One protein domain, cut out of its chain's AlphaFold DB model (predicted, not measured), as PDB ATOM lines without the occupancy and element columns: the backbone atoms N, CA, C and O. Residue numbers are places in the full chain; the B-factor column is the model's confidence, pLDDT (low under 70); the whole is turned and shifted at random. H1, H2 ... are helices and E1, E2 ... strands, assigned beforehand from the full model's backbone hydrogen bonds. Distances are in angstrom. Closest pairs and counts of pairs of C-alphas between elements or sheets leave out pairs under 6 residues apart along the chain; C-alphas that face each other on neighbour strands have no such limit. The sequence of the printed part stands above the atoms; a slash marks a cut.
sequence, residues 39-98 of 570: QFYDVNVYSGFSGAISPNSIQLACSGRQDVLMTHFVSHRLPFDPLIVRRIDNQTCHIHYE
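AT A GLANCE: This is residues 39 to 98 of the 570 residues of an uncharacterized protein of Bryobacterales bacterium (UniProt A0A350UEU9). A small, strongly twisted sheet of four antiparallel strands has a single helix, H1, packed along one face over its two inner strands, E2 and E4. From the edge strand E1 a long loop runs out and folds back to E2, and its residues 46 to 52 stick out as a free arm that makes the longest axis. The printed part has 60 residues with one named helix and four named strands, in the order E1, E2, H1, E3, E4 along the chain; the sheet's order is E1, E2, E4, E3, and the class is mixed, helices and strands. It is only just compact, close to loose, with a radius of gyration of the C-alphas of 12.2 A, and spans 36 by 26 by 19 A.

HOW THE PARTS SIT: In the sheet, the inner strands E2, residues 58 to 63, and E4, residues 91 to 97, are antiparallel neighbours at 151 degrees between directions; N 61 and O 94 are 2.9 A apart and N 96 and O 59 are 2.7 A apart, both within hydrogen-bond range. The edge strand E1, residues 39 to 42, forms a hairpin with E2, antiparallel at 150 degrees, with N 41 and O 60 at 2.9 A. The other edge strand, E3, residues 86 to 88, forms a hairpin with E4, antiparallel at 116 degrees, with N 93 and O 86 at 2.8 A. E1 and E3 are apart. H1, residues 66 to 75, is on the sheet at a height over the sheet of 9.5 A. It lies over E2 and E4 and runs along the strands, at 15 degrees to E4 on the local plane. The closest C-alphas of H1 and E4 are those of Gln 66 and Thr 92, 6.1 A apart; those of H1 and E2 are Leu 69 and Ser 63, 6.3 A apart. In H1 every O i to N i+4 pair is within hydrogen-bond range. E2, H1 and E3 make a split strand-helix-strand unit, two strands of one sheet with a helix between them in the chain and E4 between them in the sheet; its crossover is right-handed.

IN THESE COORDINATES: E4, the longest strand, measures 18.4 A and ends with C-alpha 97 at (-5.854, -7.927, 85.329). E2 measures 16.5 A and H1 14.2 A, with C-alpha 66 at (4.708, 5.333, 87.564). E1 measures 10.1 A from C-alpha 39 at (3.569, -4.690, 95.233), and E3 6.6 A.

THE WHOLE: The two C-alphas farthest apart, those of Gly 48 and Asp 67, are 35.8 A apart. The printed part has no cut. The link from E1 to E2, residues 43 to 57, is long. The mean pLDDT of the printed part is 93.5, and residues 45 to 47 are under 70.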
ATOM      1  N   GLN A  39       4.344  -4.008  94.213       95.94
ATOM      2  CA  GLN A  39       3.569  -4.690  95.233       95.94
ATOM      3  C   GLN A  39       2.160  -4.931  94.702       95.94
ATOM      4  O   GLN A  39       1.586  -4.068  94.038       95.94
ATOM      5  N   PHE A  40       1.621  -6.115  94.979       96.19
ATOM      6  CA  PHE A  40       0.261  -6.478  94.611       96.19
ATOM      7  C   PHE A  40      -0.617  -6.478  95.851       96.19
ATOM      8  O   PHE A  40      -0.285  -7.115  96.851       96.19
ATOM      9  N   TYR A  41      -1.743  -5.783  95.758       94.62
ATOM     10  CA  TYR A  41      -2.764  -5.759  96.793       94.62
ATOM     11  C   TYR A  41      -4.055  -6.335  96.243       94.62
ATOM     12  O   TYR A  41      -4.462  -6.010  95.127       94.62
ATOM     13  N   ASP A  42      -4.720  -7.169  97.028       90.94
ATOM     14  CA  ASP A  42      -6.022  -7.684  96.636       90.94
ATOM     15  C   ASP A  42      -7.042  -6.546  96.608       90.94
ATOM     16  O   ASP A  42      -7.141  -5.735  97.533       90.94
ATOM     17  N   VAL A  43      -7.828  -6.493  95.535       87.62
ATOM     18  CA  VAL A  43      -9.016  -5.647  95.514       87.62
ATOM     19  C   VAL A  43     -10.089  -6.380  96.300       87.62
ATOM     20  O   VAL A  43     -10.429  -7.517  95.974       87.62
ATOM     21  N   ASN A  44     -10.639  -5.742  97.334       80.25
ATOM     22  CA  ASN A  44     -11.779  -6.305  98.044       80.25
ATOM     23  C   ASN A  44     -13.000  -6.313  97.114       80.25
ATOM     24  O   ASN A  44     -13.717  -5.327  96.994       80.25
ATOM     25  N   VAL A  45     -13.223  -7.436  96.445       69.88
ATOM     26  CA  VAL A  45     -14.361  -7.695  95.563       69.88
ATOM     27  C   VAL A  45     -15.438  -8.452  96.342       69.88
ATOM     28  O   VAL A  45     -15.762  -9.603  96.056       69.88
ATOM     29  N   TYR A  46     -15.959  -7.836  97.407       65.88
ATOM     30  CA  TYR A  46     -17.082  -8.404  98.149       65.88
ATOM     31  C   TYR A  46     -18.353  -8.319  97.301       65.88
ATOM     32  O   TYR A  46     -19.010  -7.288  97.275       65.88
ATOM     33  N   SER A  47     -18.705  -9.404  96.618       67.50
ATOM     34  CA  SER A  47     -19.939  -9.482  95.827       67.50
ATOM     35  C   SER A  47     -21.028 -10.331  96.482       67.50
ATOM     36  O   SER A  47     -22.212 -10.275  96.158       67.50
ATOM     37  N   GLY A  48     -20.639 -11.211  97.406       82.81
ATOM     38  CA  GLY A  48     -21.505 -12.289  97.873       82.81
ATOM     39  C   GLY A  48     -21.907 -13.286  96.771       82.81
ATOM     40  O   GLY A  48     -22.716 -14.166  97.053       82.81
ATOM     41  N   PHE A  49     -21.356 -13.176  95.557       91.38
ATOM     42  CA  PHE A  49     -21.489 -14.130  94.456       91.38
ATOM     43  C   PHE A  49     -20.245 -15.023  94.437       91.38
ATOM     44  O   PHE A  49     -19.219 -14.709  93.828       91.38
ATOM     45  N   SER A  50     -20.308 -16.136  95.173       91.31
ATOM     46  CA  SER A  50     -19.156 -17.026  95.345       91.31
ATOM     47  C   SER A  50     -18.622 -17.528  94.002       91.31
ATOM     48  O   SER A  50     -19.367 -18.002  93.145       91.31
ATOM     49  N   GLY A  51     -17.306 -17.428  93.814       92.62
ATOM     50  CA  GLY A  51     -16.641 -17.913  92.610       92.62
ATOM     51  C   GLY A  51     -16.873 -17.072  91.353       92.62
ATOM     52  O   GLY A  51     -16.455 -17.525  90.289       92.62
ATOM     53  N   ALA A  52     -17.461 -15.874  91.455       95.12
ATOM     54  CA  ALA A  52     -17.610 -14.937  90.336       95.12
ATOM     55  C   ALA A  52     -16.276 -14.490  89.721       95.12
ATOM     56  O   ALA A  52     -16.205 -14.133  88.552       95.12
ATOM     57  N   ILE A  53     -15.205 -14.545  90.505       95.25
ATOM     58  CA  ILE A  53     -13.855 -14.171  90.105       95.25
ATOM     59  C   ILE A  53     -12.873 -15.286  90.476       95.25
ATOM     60  O   ILE A  53     -13.060 -16.019  91.455       95.25
ATOM     61  N   SER A  54     -11.839 -15.478  89.661       94.50
ATOM     62  CA  SER A  54     -10.727 -16.365  89.989       94.50
ATOM     63  C   SER A  54      -9.858 -15.722  91.070       94.50
ATOM     64  O   SER A  54      -9.574 -14.526  90.962       94.50
ATOM     65  N   PRO A  55      -9.387 -16.475  92.081       91.62
ATOM     66  CA  PRO A  55      -8.473 -15.936  93.085       91.62
ATOM     67  C   PRO A  55      -7.300 -15.193  92.437       91.62
ATOM     68  O   PRO A  55      -6.753 -15.670  91.440       91.62
ATOM     69  N   ASN A  56      -6.957 -14.028  92.991       90.50
ATOM     70  CA  ASN A  56      -5.848 -13.164  92.566       90.50
ATOM     71  C   ASN A  56      -5.915 -12.684  91.103       90.50
ATOM     72  O   ASN A  56      -4.903 -12.258  90.556       90.50
ATOM     73  N   SER A  57      -7.071 -12.770  90.435       94.38
ATOM     74  CA  SER A  57      -7.164 -12.340  89.030       94.38
ATOM     75  C   SER A  57      -7.308 -10.831  88.858       94.38
ATOM     76  O   SER A  57      -6.837 -10.314  87.850       94.38
ATOM     77  N   ILE A  58      -7.904 -10.135  89.831       96.25
ATOM     78  CA  ILE A  58      -7.955  -8.671  89.891       96.25
ATOM     79  C   ILE A  58      -7.212  -8.219  91.146       96.25
ATOM     80  O   ILE A  58      -7.585  -8.579  92.263       96.25
ATOM     81  N   GLN A  59      -6.165  -7.424  90.949       96.62
ATOM     82  CA  GLN A  59      -5.319  -6.884  92.013       96.62
ATOM     83  C   GLN A  59      -4.976  -5.424  91.709       96.62
ATOM     84  O   GLN A  59      -5.181  -4.948  90.598       96.62
ATOM     85  N   LEU A  60      -4.432  -4.698  92.678       97.00
ATOM     86  CA  LEU A  60      -3.769  -3.418  92.447       97.00
ATOM     87  C   LEU A  60      -2.271  -3.667  92.373       97.00
ATOM     88  O   LEU A  60      -1.684  -4.125  93.349       97.00
ATOM     89  N   ALA A  61      -1.667  -3.352  91.232       97.62
ATOM     90  CA  ALA A  61      -0.220  -3.273  91.104       97.62
ATOM     91  C   ALA A  61       0.217  -1.859  91.495       97.62
ATOM     92  O   ALA A  61      -0.200  -0.881  90.869       97.62
ATOM     93  N   CYS A  62       1.050  -1.750  92.523       97.88
ATOM     94  CA  CYS A  62       1.498  -0.482  93.081       97.88
ATOM     95  C   CYS A  62       3.021  -0.375  93.085       97.88
ATOM     96  O   CYS A  62       3.719  -1.348  93.353       97.88
ATOM     97  N   SER A  63       3.541   0.816  92.803       96.69
ATOM     98  CA  SER A  63       4.967   1.129  92.866       96.69
ATOM     99  C   SER A  63       5.190   2.566  93.322       96.69
ATOM    100  O   SER A  63       4.348   3.442  93.106       96.69
ATOM    101  N   GLY A  64       6.360   2.853  93.893       95.12
ATOM    102  CA  GLY A  64       6.768   4.227  94.198       95.12
ATOM    103  C   GLY A  64       6.905   5.110  92.949       95.12
ATOM    104  O   GLY A  64       6.889   6.335  93.066       95.12
ATOM    105  N   ARG A  65       7.017   4.514  91.750       93.88
ATOM    106  CA  ARG A  65       7.189   5.248  90.489       93.88
ATOM    107  C   ARG A  65       6.270   4.731  89.377       93.88
ATOM    108  O   ARG A  65       6.162   3.530  89.140       93.88
ATOM    109  N   GLN A  66       5.643   5.654  88.650       95.00
ATOM    110  CA  GLN A  66       4.708   5.333  87.564       95.00
ATOM    111  C   GLN A  66       5.389   4.685  86.346       95.00
ATOM    112  O   GLN A  66       4.794   3.828  85.697       95.00
ATOM    113  N   ASP A  67       6.633   5.056  86.032       94.88
ATOM    114  CA  ASP A  67       7.405   4.479  84.923       94.88
ATOM    115  C   ASP A  67       7.713   2.988  85.140       94.88
ATOM    116  O   ASP A  67       7.724   2.211  84.182       94.88
ATOM    117  N   VAL A  68       7.890   2.568  86.400       95.25
ATOM    118  CA  VAL A  68       8.047   1.154  86.780       95.25
ATOM    119  C   VAL A  68       6.761   0.381  86.519       95.25
ATOM    120  O   VAL A  68       6.810  -0.670  85.879       95.25
ATOM    121  N   LEU A  69       5.610   0.918  86.943       96.12
ATOM    122  CA  LEU A  69       4.312   0.312  86.633       96.12
ATOM    123  C   LEU A  69       4.099   0.205  85.124       96.12
ATOM    124  O   LEU A  69       3.822  -0.878  84.624       96.12
ATOM    125  N   MET A  70       4.296   1.290  84.380       96.81
ATOM    126  CA  MET A  70       4.134   1.274  82.926       96.81
ATOM    127  C   MET A  70       5.023   0.207  82.267       96.81
ATOM    128  O   MET A  70       4.547  -0.564  81.433       96.81
ATOM    129  N   THR A  71       6.289   0.103  82.683       96.06
ATOM    130  CA  THR A  71       7.226  -0.920  82.185       96.06
ATOM    131  C   THR A  71       6.734  -2.337  82.483       96.06
ATOM    132  O   THR A  71       6.851  -3.221  81.634       96.06
ATOM    133  N   HIS A  72       6.152  -2.564  83.661       96.38
ATOM    134  CA  HIS A  72       5.575  -3.853  84.036       96.38
ATOM    135  C   HIS A  72       4.358  -4.232  83.194       96.38
ATOM    136  O   HIS A  72       4.315  -5.344  82.672       96.38
ATOM    137  N   PHE A  73       3.409  -3.318  82.989       96.94
ATOM    138  CA  PHE A  73       2.247  -3.594  82.141       96.94
ATOM    139  C   PHE A  73       2.685  -3.910  80.703       96.94
ATOM    140  O   PHE A  73       2.270  -4.922  80.140       96.94
ATOM    141  N   VAL A  74       3.621  -3.133  80.144       95.94
ATOM    142  CA  VAL A  74       4.178  -3.389  78.805       95.94
ATOM    143  C   VAL A  74       4.873  -4.753  78.725       95.94
ATOM    144  O   VAL A  74       4.646  -5.494  77.765       95.94
ATOM    145  N   SER A  75       5.681  -5.131  79.723       95.38
ATOM    146  CA  SER A  75       6.387  -6.422  79.719       95.38
ATOM    147  C   SER A  75       5.443  -7.625  79.838       95.38
ATOM    148  O   SER A  75       5.734  -8.680  79.272       95.38
ATOM    149  N   HIS A  76       4.279  -7.443  80.468       95.19
ATOM    150  CA  HIS A  76       3.207  -8.444  80.565       95.19
ATOM    151  C   HIS A  76       2.207  -8.363  79.399       95.19
ATOM    152  O   HIS A  76       1.249  -9.135  79.348       95.19
ATOM    153  N   ARG A  77       2.449  -7.476  78.420       95.62
ATOM    154  CA  ARG A  77       1.564  -7.217  77.269       95.62
ATOM    155  C   ARG A  77       0.152  -6.799  77.691       95.62
ATOM    156  O   ARG A  77      -0.828  -7.173  77.049       95.62
ATOM    157  N   LEU A  78       0.065  -6.023  78.763       96.50
ATOM    158  CA  LEU A  78      -1.156  -5.417  79.270       96.50
ATOM    159  C   LEU A  78      -1.186  -3.928  78.891       96.50
ATOM    160  O   LEU A  78      -0.137  -3.274  78.883       96.50
ATOM    161  N   PRO A  79      -2.360  -3.356  78.577       96.06
ATOM    162  CA  PRO A  79      -2.470  -1.923  78.359       96.06
ATOM    163  C   PRO A  79      -2.260  -1.178  79.682       96.06
ATOM    164  O   PRO A  79      -2.810  -1.573  80.704       96.06
ATOM    165  N   PHE A  80      -1.510  -0.081  79.663       97.00
ATOM    166  CA  PHE A  80      -1.402   0.834  80.800       97.00
ATOM    167  C   PHE A  80      -2.253   2.074  80.519       97.00
ATOM    168  O   PHE A  80      -2.079   2.697  79.470       97.00
ATOM    169  N   ASP A  81      -3.166   2.423  81.423       96.31
ATOM    170  CA  ASP A  81      -4.030   3.594  81.287       96.31
ATOM    171  C   ASP A  81      -3.706   4.619  82.389       96.31
ATOM    172  O   ASP A  81      -3.999   4.387  83.563       96.31
ATOM    173  N   PRO A  82      -3.091   5.767  82.050       95.56
ATOM    174  CA  PRO A  82      -2.729   6.763  83.048       95.56
ATOM    175  C   PRO A  82      -3.943   7.403  83.739       95.56
ATOM    176  O   PRO A  82      -3.763   7.999  84.797       95.56
ATOM    177  N   LEU A  83      -5.155   7.303  83.176       95.00
ATOM    178  CA  LEU A  83      -6.358   7.930  83.732       95.00
ATOM    179  C   LEU A  83      -6.939   7.168  84.926       95.00
ATOM    180  O   LEU A  83      -7.620   7.774  85.748       95.00
ATOM    181  N   ILE A  84      -6.642   5.871  85.052       96.31
ATOM    182  CA  ILE A  84      -7.106   5.031  86.172       96.31
ATOM    183  C   ILE A  84      -6.017   4.798  87.224       96.31
ATOM    184  O   ILE A  84      -6.190   4.028  88.170       96.31
ATOM    185  N   VAL A  85      -4.875   5.470  87.070       96.88
ATOM    186  CA  VAL A  85      -3.812   5.481  88.068       96.88
ATOM    187  C   VAL A  85      -4.260   6.292  89.280       96.88
ATOM    188  O   VAL A  85      -4.654   7.452  89.161       96.88
ATOM    189  N   ARG A  86      -4.118   5.718  90.476       95.44
ATOM    190  CA  ARG A  86      -4.423   6.398  91.744       95.44
ATOM    191  C   ARG A  86      -3.283   6.297  92.742       95.44
ATOM    192  O   ARG A  86      -2.413   5.440  92.617       95.44
ATOM    193  N   ARG A  87      -3.282   7.176  93.746       95.44
ATOM    194  CA  ARG A  87      -2.316   7.125  94.852       95.44
ATOM    195  C   ARG A  87      -2.902   6.412  96.066       95.44
ATOM    196  O   ARG A  87      -3.973   6.795  96.523       95.44
ATOM    197  N   ILE A  88      -2.182   5.426  96.597       94.19
ATOM    198  CA  ILE A  88      -2.515   4.698  97.833       94.19
ATOM    199  C   ILE A  88      -1.236   4.613  98.662       94.19
ATOM    200  O   ILE A  88      -0.217   4.171  98.144       94.19
ATOM    201  N   ASP A  89      -1.258   5.092  99.906       92.69
ATOM    202  CA  ASP A  89      -0.114   5.043 100.833       92.69
ATOM    203  C   ASP A  89       1.224   5.509 100.218       92.69
ATOM    204  O   ASP A  89       2.263   4.867 100.345       92.69
ATOM    205  N   ASN A  90       1.193   6.654  99.519       92.75
ATOM    206  CA  ASN A  90       2.309   7.244  98.754       92.75
ATOM    207  C   ASN A  90       2.832   6.415  97.569       92.75
ATOM    208  O   ASN A  90       3.800   6.820  96.922       92.75
ATOM    209  N   GLN A  91       2.185   5.309  97.231       96.19
ATOM    210  CA  GLN A  91       2.454   4.552  96.021       96.19
ATOM    211  C   GLN A  91       1.507   4.977  94.906       96.19
ATOM    212  O   GLN A  91       0.376   5.401  95.133       96.19
ATOM    213  N   THR A  92       1.992   4.866  93.678       96.44
ATOM    214  CA  THR A  92       1.182   4.940  92.466       96.44
ATOM    215  C   THR A  92       0.652   3.540  92.201       96.44
ATOM    216  O   THR A  92       1.447   2.609  92.177       96.44
ATOM    217  N   CYS A  93      -0.653   3.382  92.015       97.69
ATOM    218  CA  CYS A  93      -1.323   2.099  91.846       97.69
ATOM    219  C   CYS A  93      -2.168   2.090  90.576       97.69
ATOM    220  O   CYS A  93      -2.780   3.100  90.228       97.69
ATOM    221  N   HIS A  94      -2.236   0.936  89.923       98.00
ATOM    222  CA  HIS A  94      -3.070   0.690  88.754       98.00
ATOM    223  C   HIS A  94      -3.751  -0.676  88.897       98.00
ATOM    224  O   HIS A  94      -3.159  -1.620  89.429       98.00
ATOM    225  N   ILE A  95      -4.989  -0.797  88.415       97.44
ATOM    226  CA  ILE A  95      -5.703  -2.077  88.382       97.44
ATOM    227  C   ILE A  95      -4.952  -3.078  87.488       97.44
ATOM    228  O   ILE A  95      -4.608  -2.784  86.346       97.44
ATOM    229  N   HIS A  96      -4.640  -4.252  88.011       97.75
ATOM    230  CA  HIS A  96      -3.927  -5.312  87.314       97.75
ATOM    231  C   HIS A  96      -4.880  -6.475  87.063       97.75
ATOM    232  O   HIS A  96      -5.416  -7.069  88.002       97.75
ATOM    233  N   TYR A  97      -5.069  -6.793  85.786       97.88
ATOM    234  CA  TYR A  97      -5.854  -7.927  85.329       97.88
ATOM    235  C   TYR A  97      -5.157  -8.582  84.143       97.88
ATOM    236  O   TYR A  97      -4.812  -7.922  83.165       97.88
ATOM    237  N   GLU A  98      -4.981  -9.893  84.225       97.31
ATOM    238  CA  GLU A  98      -4.482 -10.704  83.121       97.31
ATOM    239  C   GLU A  98      -5.647 -11.434  82.443       97.31
ATOM    240  O   GLU A  98      -6.405 -12.126  83.136       97.31
TER     241      GLU A  98